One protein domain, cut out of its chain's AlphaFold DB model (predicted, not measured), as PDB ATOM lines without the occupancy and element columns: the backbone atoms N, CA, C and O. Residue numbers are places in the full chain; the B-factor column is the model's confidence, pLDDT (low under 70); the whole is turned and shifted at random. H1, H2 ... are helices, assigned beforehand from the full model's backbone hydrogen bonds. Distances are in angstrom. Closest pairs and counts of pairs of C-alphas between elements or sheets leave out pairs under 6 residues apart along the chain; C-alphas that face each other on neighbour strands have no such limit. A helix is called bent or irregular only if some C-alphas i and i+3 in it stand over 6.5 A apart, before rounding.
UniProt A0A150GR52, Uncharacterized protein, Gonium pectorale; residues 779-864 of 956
ATOM      1  N   ILE A 779      87.825 140.877 114.444       87.19
ATOM      2  CA  ILE A 779      86.866 140.767 115.560       87.19
ATOM      3  C   ILE A 779      85.533 140.256 115.007       87.19
ATOM      4  O   ILE A 779      84.940 140.907 114.144       87.19
ATOM      5  N   ALA A 780      85.090 139.094 115.480       84.62
ATOM      6  CA  ALA A 780      83.837 138.488 115.047       84.62
ATOM      7  C   ALA A 780      82.638 139.137 115.765       84.62
ATOM      8  O   ALA A 780      82.781 139.716 116.840       84.62
ATOM      9  N   SER A 781      81.439 139.061 115.182       80.44
ATOM     10  CA  SER A 781      80.235 139.713 115.730       80.44
ATOM     11  C   SER A 781      79.753 139.126 117.066       80.44
ATOM     12  O   SER A 781      79.025 139.795 117.794       80.44
ATOM     13  N   ASN A 782      80.176 137.905 117.396       90.69
ATOM     14  CA  ASN A 782      79.982 137.234 118.683       90.69
ATOM     15  C   ASN A 782      81.093 137.536 119.711       90.69
ATOM     16  O   ASN A 782      81.028 137.016 120.821       90.69
ATOM     17  N   GLU A 783      82.103 138.351 119.385       93.44
ATOM     18  CA  GLU A 783      83.186 138.732 120.299       93.44
ATOM     19  C   GLU A 783      82.999 140.164 120.835       93.44
ATOM     20  O   GLU A 783      82.784 141.118 120.082       93.44
ATOM     21  N   LEU A 784      83.168 140.362 122.145       89.62
ATOM     22  CA  LEU A 784      83.186 141.693 122.750       89.62
ATOM     23  C   LEU A 784      84.497 142.414 122.413       89.62
ATOM     24  O   LEU A 784      85.513 142.269 123.095       89.62
ATOM     25  N   GLY A 785      84.457 143.258 121.380       90.19
ATOM     26  CA  GLY A 785      85.580 144.084 120.920       90.19
ATOM     27  C   GLY A 785      86.447 144.771 121.998       90.19
ATOM     28  O   GLY A 785      87.676 144.730 121.849       90.19
ATOM     29  N   PRO A 786      85.900 145.362 123.089       93.56
ATOM     30  CA  PRO A 786      86.727 145.920 124.167       93.56
ATOM     31  C   PRO A 786      87.533 144.871 124.954       93.56
ATOM     32  O   PRO A 786      88.595 145.219 125.464       93.56
ATOM     33  N   LEU A 787      87.098 143.605 125.012       92.56
ATOM     34  CA  LEU A 787      87.832 142.500 125.650       92.56
ATOM     35  C   LEU A 787      88.838 141.826 124.708       92.56
ATOM     36  O   LEU A 787      89.906 141.417 125.161       92.56
ATOM     37  N   VAL A 788      88.564 141.752 123.398       95.25
ATOM     38  CA  VAL A 788      89.486 141.111 122.436       95.25
ATOM     39  C   VAL A 788      90.878 141.752 122.477       95.25
ATOM     40  O   VAL A 788      91.882 141.049 122.525       95.25
ATOM     41  N   ARG A 789      90.964 143.089 122.501       92.06
ATOM     42  CA  ARG A 789      92.251 143.811 122.487       92.06
ATOM     43  C   ARG A 789      93.158 143.490 123.693       92.06
ATOM     44  O   ARG A 789      94.321 143.155 123.451       92.06
ATOM     45  N   PRO A 790      92.711 143.579 124.964       94.50
ATOM     46  CA  PRO A 790      93.532 143.178 126.104       94.50
ATOM     47  C   PRO A 790      93.802 141.667 126.143       94.50
ATOM     48  O   PRO A 790      94.936 141.288 126.425       94.50
ATOM     49  N   LEU A 791      92.836 140.806 125.789       95.25
ATOM     50  CA  LEU A 791      93.032 139.346 125.795       95.25
ATOM     51  C   LEU A 791      94.054 138.882 124.745       95.25
ATOM     52  O   LEU A 791      94.885 138.024 125.042       95.25
ATOM     53  N   VAL A 792      94.067 139.479 123.548       95.69
ATOM     54  CA  VAL A 792      95.102 139.213 122.532       95.69
ATOM     55  C   VAL A 792      96.469 139.720 123.004       95.69
ATOM     56  O   VAL A 792      97.446 138.986 122.895       95.69
ATOM     57  N   ARG A 793      96.562 140.914 123.612       94.75
ATOM     58  CA  ARG A 793      97.828 141.412 124.198       94.75
ATOM     59  C   ARG A 793      98.359 140.507 125.314       94.75
ATOM     60  O   ARG A 793      99.561 140.266 125.368       94.75
ATOM     61  N   ALA A 794      97.483 140.010 126.186       95.75
ATOM     62  CA  ALA A 794      97.845 139.057 127.231       95.75
ATOM     63  C   ALA A 794      98.300 137.717 126.631       95.75
ATOM     64  O   ALA A 794      99.340 137.201 127.020       95.75
ATOM     65  N   SER A 795      97.586 137.209 125.621       96.00
ATOM     66  CA  SER A 795      97.960 135.988 124.896       96.00
ATOM     67  C   SER A 795      99.338 136.105 124.243       96.00
ATOM     68  O   SER A 795     100.155 135.205 124.392       96.00
ATOM     69  N   VAL A 796      99.632 137.217 123.560       94.38
ATOM     70  CA  VAL A 796     100.956 137.469 122.962       94.38
ATOM     71  C   VAL A 796     102.037 137.477 124.043       94.38
ATOM     72  O   VAL A 796     102.969 136.689 123.952       94.38
ATOM     73  N   ARG A 797     101.858 138.242 125.131       95.38
ATOM     74  CA  ARG A 797     102.818 138.270 126.251       95.38
ATOM     75  C   ARG A 797     103.061 136.897 126.884       95.38
ATOM     76  O   ARG A 797     104.194 136.603 127.240       95.38
ATOM     77  N   ILE A 798     102.026 136.066 127.021       96.19
ATOM     78  CA  ILE A 798     102.161 134.701 127.553       96.19
ATOM     79  C   ILE A 798     102.920 133.808 126.562       96.19
ATOM     80  O   ILE A 798     103.822 133.089 126.973       96.19
ATOM     81  N   ASN A 799     102.611 133.870 125.263       95.94
ATOM     82  CA  ASN A 799     103.337 133.094 124.250       95.94
ATOM     83  C   ASN A 799     104.803 133.537 124.105       95.94
ATOM     84  O   ASN A 799     105.668 132.692 123.883       95.94
ATOM     85  N   ASP A 800     105.095 134.829 124.277       94.69
ATOM     86  CA  ASP A 800     106.462 135.356 124.292       94.69
ATOM     87  C   ASP A 800     107.219 134.882 125.544       94.69
ATOM     88  O   ASP A 800     108.333 134.373 125.429       94.69
ATOM     89  N   ALA A 801     106.601 134.977 126.729       95.44
ATOM     90  CA  ALA A 801     107.193 134.545 128.000       95.44
ATOM     91  C   ALA A 801     107.417 133.024 128.087       95.44
ATOM     92  O   ALA A 801     108.376 132.583 128.711       95.44
ATOM     93  N   LEU A 802     106.556 132.224 127.450       94.75
ATOM     94  CA  LEU A 802     106.688 130.764 127.354       94.75
ATOM     95  C   LEU A 802     107.531 130.303 126.147       94.75
ATOM     96  O   LEU A 802     107.634 129.105 125.899       94.75
ATOM     97  N   GLY A 803     108.074 131.221 125.339       94.88
ATOM     98  CA  GLY A 803     108.842 130.896 124.127       94.88
ATOM     99  C   GLY A 803     108.027 130.326 122.951       94.88
ATOM    100  O   GLY A 803     108.573 130.162 121.860       94.88
ATOM    101  N   LEU A 804     106.720 130.093 123.121       95.00
ATOM    102  CA  LEU A 804     105.788 129.563 122.110       95.00
ATOM    103  C   LEU A 804     105.624 130.471 120.879       95.00
ATOM    104  O   LEU A 804     105.133 130.032 119.840       95.00
ATOM    105  N   SER A 805     106.025 131.742 120.977       92.88
ATOM    106  CA  SER A 805     106.056 132.655 119.832       92.88
ATOM    107  C   SER A 805     107.157 132.338 118.814       92.88
ATOM    108  O   SER A 805     106.999 132.707 117.645       92.88
ATOM    109  N   ARG A 806     108.246 131.673 119.228       90.62
ATOM    110  CA  ARG A 806     109.348 131.268 118.342       90.62
ATOM    111  C   ARG A 806     108.932 130.022 117.543       90.62
ATOM    112  O   ARG A 806     108.368 129.106 118.140       90.62
ATOM    113  N   PRO A 807     109.212 129.935 116.230       88.31
ATOM    114  CA  PRO A 807     109.052 128.679 115.506       88.31
ATOM    115  C   PRO A 807     109.998 127.616 116.089       88.31
ATOM    116  O   PRO A 807     111.081 127.937 116.577       88.31
ATOM    117  N   TYR A 808     109.576 126.354 116.063       92.56
ATOM    118  CA  TYR A 808     110.434 125.219 116.412       92.56
ATOM    119  C   TYR A 808     111.478 125.001 115.310       92.56
ATOM    120  O   TYR A 808     111.097 124.873 114.143       92.56
ATOM    121  N   VAL A 809     112.760 124.920 115.671       91.75
ATOM    122  CA  VAL A 809     113.835 124.583 114.729       91.75
ATOM    123  C   VAL A 809     114.145 123.081 114.837       91.75
ATOM    124  O   VAL A 809     114.480 122.603 115.921       91.75
ATOM    125  N   PRO A 810     114.040 122.295 113.747       91.38
ATOM    126  CA  PRO A 810     114.478 120.901 113.758       91.38
ATOM    127  C   PRO A 810     115.975 120.811 114.081       91.38
ATOM    128  O   PRO A 810     116.787 121.378 113.358       91.38
ATOM    129  N   GLY A 811     116.322 120.101 115.157       89.88
ATOM    130  CA  GLY A 811     117.696 119.989 115.674       89.88
ATOM    131  C   GLY A 811     117.902 120.618 117.056       89.88
ATOM    132  O   GLY A 811     118.765 120.165 117.794       89.88
ATOM    133  N   GLU A 812     117.041 121.554 117.468       89.25
ATOM    134  CA  GLU A 812     117.147 122.272 118.754       89.25
ATOM    135  C   GLU A 812     117.067 121.329 119.982       89.25
ATOM    136  O   GLU A 812     117.651 121.600 121.022       89.25
ATOM    137  N   GLU A 813     116.419 120.163 119.832       88.56
ATOM    138  CA  GLU A 813     116.377 119.076 120.834       88.56
ATOM    139  C   GLU A 813     117.736 118.393 121.089       88.56
ATOM    140  O   GLU A 813     117.879 117.706 122.098       88.56
ATOM    141  N   ALA A 814     118.703 118.536 120.178       88.56
ATOM    142  CA  ALA A 814     120.049 117.972 120.304       88.56
ATOM    143  C   ALA A 814     121.079 118.992 120.820       88.56
ATOM    144  O   ALA A 814     122.099 118.586 121.374       88.56
ATOM    145  N   GLU A 815     120.819 120.291 120.642       87.56
ATOM    146  CA  GLU A 815     121.676 121.378 121.135       87.56
ATOM    147  C   GLU A 815     121.377 121.711 122.608       87.56
ATOM    148  O   GLU A 815     122.305 121.863 123.398       87.56
ATOM    149  N   GLU A 816     120.096 121.747 122.998       89.00
ATOM    150  CA  GLU A 816     119.653 121.958 124.384       89.00
ATOM    151  C   GLU A 816     118.708 120.819 124.831       89.00
ATOM    152  O   GLU A 816     117.484 120.916 124.667       89.00
ATOM    153  N   PRO A 817     119.232 119.708 125.392       88.06
ATOM    154  CA  PRO A 817     118.387 118.648 125.937       88.06
ATOM    155  C   PRO A 817     117.585 119.180 127.144       88.06
ATOM    156  O   PRO A 817     118.173 119.769 128.050       88.06
ATOM    157  N   PRO A 818     116.253 118.982 127.203       89.75
ATOM    158  CA  PRO A 818     115.420 119.584 128.242       89.75
ATOM    159  C   PRO A 818     115.722 118.998 129.628       89.75
ATOM    160  O   PRO A 818     115.433 117.832 129.898       89.75
ATOM    161  N   GLU A 819     116.221 119.836 130.534       92.44
ATOM    162  CA  GLU A 819     116.592 119.471 131.906       92.44
ATOM    163  C   GLU A 819     115.368 119.188 132.792       92.44
ATOM    164  O   GLU A 819     115.460 118.498 133.812       92.44
ATOM    165  N   HIS A 820     114.200 119.736 132.435       94.31
ATOM    166  CA  HIS A 820     112.971 119.658 133.229       94.31
ATOM    167  C   HIS A 820     111.742 119.310 132.376       94.31
ATOM    168  O   HIS A 820     111.593 119.780 131.246       94.31
ATOM    169  N   MET A 821     110.769 118.594 132.962       91.25
ATOM    170  CA  MET A 821     109.496 118.255 132.293       91.25
ATOM    171  C   MET A 821     108.752 119.484 131.741       91.25
ATOM    172  O   MET A 821     108.094 119.390 130.708       91.25
ATOM    173  N   GLY A 822     108.878 120.648 132.389       92.75
ATOM    174  CA  GLY A 822     108.308 121.907 131.897       92.75
ATOM    175  C   GLY A 822     108.922 122.371 130.571       92.75
ATOM    176  O   GLY A 822     108.189 122.754 129.662       92.75
ATOM    177  N   GLN A 823     110.247 122.270 130.419       93.06
ATOM    178  CA  GLN A 823     110.926 122.560 129.151       93.06
ATOM    179  C   GLN A 823     110.525 121.538 128.082       93.06
ATOM    180  O   GLN A 823     110.167 121.930 126.975       93.06
ATOM    181  N   GLN A 824     110.472 120.245 128.419       94.62
ATOM    182  CA  GLN A 824     110.032 119.200 127.488       94.62
ATOM    183  C   GLN A 824     108.585 119.423 127.003       94.62
ATOM    184  O   GLN A 824     108.296 119.276 125.814       94.62
ATOM    185  N   ALA A 825     107.682 119.853 127.893       95.00
ATOM    186  CA  ALA A 825     106.309 120.215 127.546       95.00
ATOM    187  C   ALA A 825     106.233 121.466 126.650       95.00
ATOM    188  O   ALA A 825     105.441 121.487 125.706       95.00
ATOM    189  N   LEU A 826     107.069 122.484 126.887       95.31
ATOM    190  CA  LEU A 826     107.157 123.677 126.033       95.31
ATOM    191  C   LEU A 826     107.756 123.366 124.653       95.31
ATOM    192  O   LEU A 826     107.218 123.823 123.644       95.31
ATOM    193  N   LEU A 827     108.801 122.534 124.584       94.44
ATOM    194  CA  LEU A 827     109.358 122.021 123.328       94.44
ATOM    195  C   LEU A 827     108.294 121.262 122.529       94.44
ATOM    196  O   LEU A 827     108.082 121.560 121.354       94.44
ATOM    197  N   TRP A 828     107.562 120.347 123.173       94.62
ATOM    198  CA  TRP A 828     106.460 119.607 122.552       94.62
ATOM    199  C   TRP A 828     105.337 120.534 122.068       94.62
ATOM    200  O   TRP A 828     104.857 120.392 120.937       94.62
ATOM    201  N   ALA A 829     104.950 121.522 122.883       94.75
ATOM    202  CA  ALA A 829     103.929 122.502 122.532       94.75
ATOM    203  C   ALA A 829     104.337 123.321 121.297       94.75
ATOM    204  O   ALA A 829     103.556 123.439 120.348       94.75
ATOM    205  N   ARG A 830     105.586 123.802 121.259       93.75
ATOM    206  CA  ARG A 830     106.162 124.549 120.133       93.75
ATOM    207  C   ARG A 830     106.292 123.686 118.871       93.75
ATOM    208  O   ARG A 830     105.882 124.129 117.801       93.75
ATOM    209  N   LYS A 831     106.744 122.431 118.990       94.19
ATOM    210  CA  LYS A 831     106.834 121.438 117.894       94.19
ATOM    211  C   LYS A 831     105.468 121.141 117.260       94.19
ATOM    212  O   LYS A 831     105.361 120.944 116.052       94.19
ATOM    213  N   ARG A 832     104.398 121.155 118.064       92.62
ATOM    214  CA  ARG A 832     103.003 121.040 117.600       92.62
ATOM    215  C   ARG A 832     102.405 122.362 117.098       92.62
ATOM    216  O   ARG A 832     101.402 122.331 116.387       92.62
ATOM    217  N   GLY A 833     103.024 123.503 117.399       91.31
ATOM    218  CA  GLY A 833     102.524 124.838 117.062       91.31
ATOM    219  C   GLY A 833     101.382 125.318 117.966       91.31
ATOM    220  O   GLY A 833     100.576 126.143 117.534       91.31
ATOM    221  N   TYR A 834     101.279 124.799 119.193       93.94
ATOM    222  CA  TYR A 834     100.313 125.287 120.175       93.94
ATOM    223  C   TYR A 834     100.677 126.703 120.635       93.94
ATOM    224  O   TYR A 834     101.822 126.991 120.974       93.94
ATOM    225  N   ARG A 835      99.665 127.572 120.691       93.44
ATOM    226  CA  ARG A 835      99.747 128.928 121.246       93.44
ATOM    227  C   ARG A 835      98.608 129.124 122.241       93.44
ATOM    228  O   ARG A 835      97.479 128.701 121.986       93.44
ATOM    229  N   VAL A 836      98.885 129.787 123.359       95.75
ATOM    230  CA  VAL A 836      97.867 130.203 124.329       95.75
ATOM    231  C   VAL A 836      96.974 131.250 123.671       95.75
ATOM    232  O   VAL A 836      97.465 132.283 123.216       95.75
ATOM    233  N   ASN A 837      95.666 130.990 123.614       96.12
ATOM    234  CA  ASN A 837      94.692 131.878 122.987       96.12
ATOM    235  C   ASN A 837      93.554 132.239 123.952       96.12
ATOM    236  O   ASN A 837      92.524 131.572 124.009       96.12
ATOM    237  N   LEU A 838      93.723 133.343 124.684       96.12
ATOM    238  CA  LEU A 838      92.723 133.855 125.629       96.12
ATOM    239  C   LEU A 838      91.526 134.531 124.940       96.12
ATOM    240  O   LEU A 838      90.583 134.946 125.609       96.12
ATOM    241  N   ARG A 839      91.528 134.657 123.607       94.69
ATOM    242  CA  ARG A 839      90.450 135.309 122.851       94.69
ATOM    243  C   ARG A 839      89.107 134.586 122.962       94.69
ATOM    244  O   ARG A 839      88.075 135.230 122.820       94.69
ATOM    245  N   ILE A 840      89.117 133.289 123.269       94.69
ATOM    246  CA  ILE A 840      87.908 132.482 123.512       94.69
ATOM    247  C   ILE A 840      87.060 133.092 124.649       94.69
ATOM    248  O   ILE A 840      85.835 133.037 124.606       94.69
ATOM    249  N   PHE A 841      87.689 133.776 125.613       95.00
ATOM    250  CA  PHE A 841      87.004 134.502 126.691       95.00
ATOM    251  C   PHE A 841      86.377 135.841 126.269       95.00
ATOM    252  O   PHE A 841      85.674 136.456 127.064       95.00
ATOM    253  N   ALA A 842      86.613 136.318 125.042       94.62
ATOM    254  CA  ALA A 842      85.915 137.483 124.499       94.62
ATOM    255  C   ALA A 842      84.567 137.118 123.861       94.62
ATOM    256  O   ALA A 842      83.774 138.012 123.571       94.62
ATOM    257  N   GLU A 843      84.316 135.834 123.598       97.06
ATOM    258  CA  GLU A 843      83.086 135.368 122.969       97.06
ATOM    259  C   GLU A 843      81.901 135.457 123.940       97.06
ATOM    260  O   GLU A 843      81.961 134.977 125.073       97.06
ATOM    261  N   VAL A 844      80.804 136.072 123.488       93.19
ATOM    262  CA  VAL A 844      79.605 136.339 124.300       93.19
ATOM    263  C   VAL A 844      79.036 135.047 124.893       93.19
ATOM    264  O   VAL A 844      78.657 135.030 126.061       93.19
ATOM    265  N   GLN A 845      79.036 133.948 124.132       93.88
ATOM    266  CA  GLN A 845      78.565 132.651 124.616       93.88
ATOM    267  C   GLN A 845      79.461 132.096 125.736       93.88
ATOM    268  O   GLN A 845      78.945 131.663 126.765       93.88
ATOM    269  N   THR A 846      80.789 132.176 125.593       93.25
ATOM    270  CA  THR A 846      81.752 131.776 126.636       93.25
ATOM    271  C   THR A 846      81.590 132.609 127.906       93.25
ATOM    272  O   THR A 846      81.648 132.070 129.008       93.25
ATOM    273  N   LEU A 847      81.341 133.916 127.775       93.25
ATOM    274  CA  LEU A 847      81.097 134.803 128.916       93.25
ATOM    275  C   LEU A 847      79.792 134.467 129.644       93.25
ATOM    276  O   LEU A 847      79.785 134.426 130.872       93.25
ATOM    277  N   VAL A 848      78.712 134.166 128.917       92.88
ATOM    278  CA  VAL A 848      77.450 133.696 129.517       92.88
ATOM    279  C   VAL A 848      77.661 132.379 130.273       92.88
ATOM    280  O   VAL A 848      77.204 132.258 131.408       92.88
ATOM    281  N   TRP A 849      78.416 131.430 129.708       96.25
ATOM    282  CA  TRP A 849      78.780 130.185 130.397       96.25
ATOM    283  C   TRP A 849      79.642 130.416 131.643       96.25
ATOM    284  O   TRP A 849      79.371 129.814 132.679       96.25
ATOM    285  N   LEU A 850      80.642 131.302 131.584       94.88
ATOM    286  CA  LEU A 850      81.478 131.643 132.740       94.88
ATOM    287  C   LEU A 850      80.680 132.310 133.862       94.88
ATOM    288  O   LEU A 850      80.879 131.971 135.026       94.88
ATOM    289  N   ILE A 851      79.755 133.215 133.531       94.44
ATOM    290  CA  ILE A 851      78.844 133.829 134.507       94.44
ATOM    291  C   ILE A 851      77.923 132.760 135.112       94.44
ATOM    292  O   ILE A 851      77.761 132.719 136.329       94.44
ATOM    293  N   GLY A 852      77.378 131.854 134.294       96.12
ATOM    294  CA  GLY A 852      76.570 130.724 134.762       96.12
ATOM    295  C   GLY A 852      77.330 129.794 135.714       96.12
ATOM    296  O   GLY A 852      76.809 129.445 136.770       96.12
ATOM    297  N   LEU A 853      78.582 129.454 135.393       96.81
ATOM    298  CA  LEU A 853      79.456 128.639 136.246       96.81
ATOM    299  C   LEU A 853      79.865 129.361 137.537       96.81
ATOM    300  O   LEU A 853      79.905 128.726 138.588       96.81
ATOM    301  N   LEU A 854      80.117 130.674 137.495       95.56
ATOM    302  CA  LEU A 854      80.377 131.483 138.692       95.56
ATOM    303  C   LEU A 854      79.159 131.544 139.616       95.56
ATOM    304  O   LEU A 854      79.306 131.391 140.828       95.56
ATOM    305  N   LEU A 855      77.958 131.722 139.059       96.25
ATOM    306  CA  LEU A 855      76.710 131.691 139.823       96.25
ATOM    307  C   LEU A 855      76.451 130.300 140.412       96.25
ATOM    308  O   LEU A 855      76.139 130.198 141.596       96.25
ATOM    309  N   LEU A 856      76.655 129.231 139.635       96.19
ATOM    310  CA  LEU A 856      76.540 127.854 140.119       96.19
ATOM    311  C   LEU A 856      77.538 127.585 141.256       96.19
ATOM    312  O   LEU A 856      77.137 127.140 142.329       96.19
ATOM    313  N   GLY A 857      78.812 127.935 141.067       95.94
ATOM    314  CA  GLY A 857      79.856 127.822 142.086       95.94
ATOM    315  C   GLY A 857      79.534 128.617 143.352       95.94
ATOM    316  O   GLY A 857      79.682 128.091 144.450       95.94
ATOM    317  N   TYR A 858      79.004 129.837 143.221       95.06
ATOM    318  CA  TYR A 858      78.519 130.633 144.351       95.06
ATOM    319  C   TYR A 858      77.342 129.957 145.074       95.06
ATOM    320  O   TYR A 858      77.333 129.908 146.304       95.06
ATOM    321  N   THR A 859      76.374 129.381 144.349       93.81
ATOM    322  CA  THR A 859      75.259 128.647 144.977       93.81
ATOM    323  C   THR A 859      75.715 127.370 145.682       93.81
ATOM    324  O   THR A 859      75.259 127.116 146.794       93.81
ATOM    325  N   LEU A 860      76.657 126.614 145.107       94.38
ATOM    326  CA  LEU A 860      77.239 125.426 145.734       94.38
ATOM    327  C   LEU A 860      78.064 125.804 146.970       94.38
ATOM    328  O   LEU A 860      77.857 125.234 148.038       94.38
ATOM    329  N   LEU A 861      78.933 126.813 146.874       92.31
ATOM    330  CA  LEU A 861      79.723 127.293 148.009       92.31
ATOM    331  C   LEU A 861      78.829 127.827 149.137       92.31
ATOM    332  O   LEU A 861      79.146 127.636 150.306       92.31
ATOM    333  N   ARG A 862      77.681 128.435 148.813       90.19
ATOM    334  CA  ARG A 862      76.679 128.851 149.804       90.19
ATOM    335  C   ARG A 862      75.920 127.667 150.414       90.19
ATOM    336  O   ARG A 862      75.666 127.684 151.615       90.19
ATOM    337  N   ALA A 863      75.574 126.654 149.619       88.50
ATOM    338  CA  ALA A 863      74.866 125.460 150.082       88.50
ATOM    339  C   ALA A 863      75.738 124.571 150.988       88.50
ATOM    340  O   ALA A 863      75.264 124.100 152.016       88.50
ATOM    341  N   PHE A 864      77.015 124.380 150.641       87.81
ATOM    342  CA  PHE A 864      77.947 123.538 151.399       87.81
ATOM    343  C   PHE A 864      78.731 124.311 152.473       87.81
ATOM    344  O   PHE A 864      78.964 123.790 153.561       87.81
TER     345      PHE A 864
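What this domain is: This is residues 779 to 864 of the 956 residues of an uncharacterized protein of Gonium pectorale (UniProt A0A150GR52). The model is an open, flat frame in the shape of a broad U: the long helix H5 makes one arm, H1 with the short H4 beside it makes the base, and H3 makes a shorter arm at the other end, with the small H2 in a loop beyond it. Residues 851 to 864 of H5 stick out free, and the space between H5 and H3 is empty. The printed part has 86 residues with five named helices, H1 to H5 in chain order, and no named strand; its class is all helix. It is only just extended, close to loose, with a radius of gyration of the C-alphas of 18.1 A and spans of 53 by 38 by 17 A.

How they stand to each other: H5, residues 844 to 864, is the longest helix and touches no other helix. H4, residues 838 to 842, is close to H5 but not clearly touching; their closest C-alphas, of Phe 841 and Leu 847, are 6.3 A apart. H4 touches H1, residues 785 to 801, with 13 pairs of C-alphas within 8 A; the closest are those of Leu 787 and Ala 842, 5.5 A apart. H3, residues 821 to 832, is apart from H1, H4 and H5. H2, residues 812 to 815, is apart from H1, H4 and H5, and only just apart from H3, with their closest C-alphas 8.0 A apart. In H3 and H5 every O i to N i+4 pair is within hydrogen-bond range; in H1 it is 11 of 13, in H4 it is 0 of 1 with 2 of 2 O i to N i+3 pairs within range, and H2 is too short for an O i to N i+4 pair.

Where its parts are: H5 is 30.0 A long from first to last C-alpha, from C-alpha 844 at (79.605, 136.339, 124.300) to C-alpha 864 at (77.947, 123.538, 151.399). H1 is 24.7 A long and begins with C-alpha 785 at (85.580, 144.084, 120.920); it is neither bent nor irregular, but only just: C-alphas 786 and 789 are 6.1 A apart. H3 is 16.3 A long. H4 and H2 have five and four residues.

The domain as a whole: The C-alphas farthest apart in the domain, of Gly 811 and Ala 863, are 55.2 A apart. Without residues 851 to 864, the body of 72 residues spans 45 by 20 by 17 A. The printed part has no cut. The links from H2 to H3, H3 to H4 and H4 to H5 are tight, and the link of 10 residues from H1 to H2 is short. The mean pLDDT of the printed part is 93.1, and no printed residue is under 70.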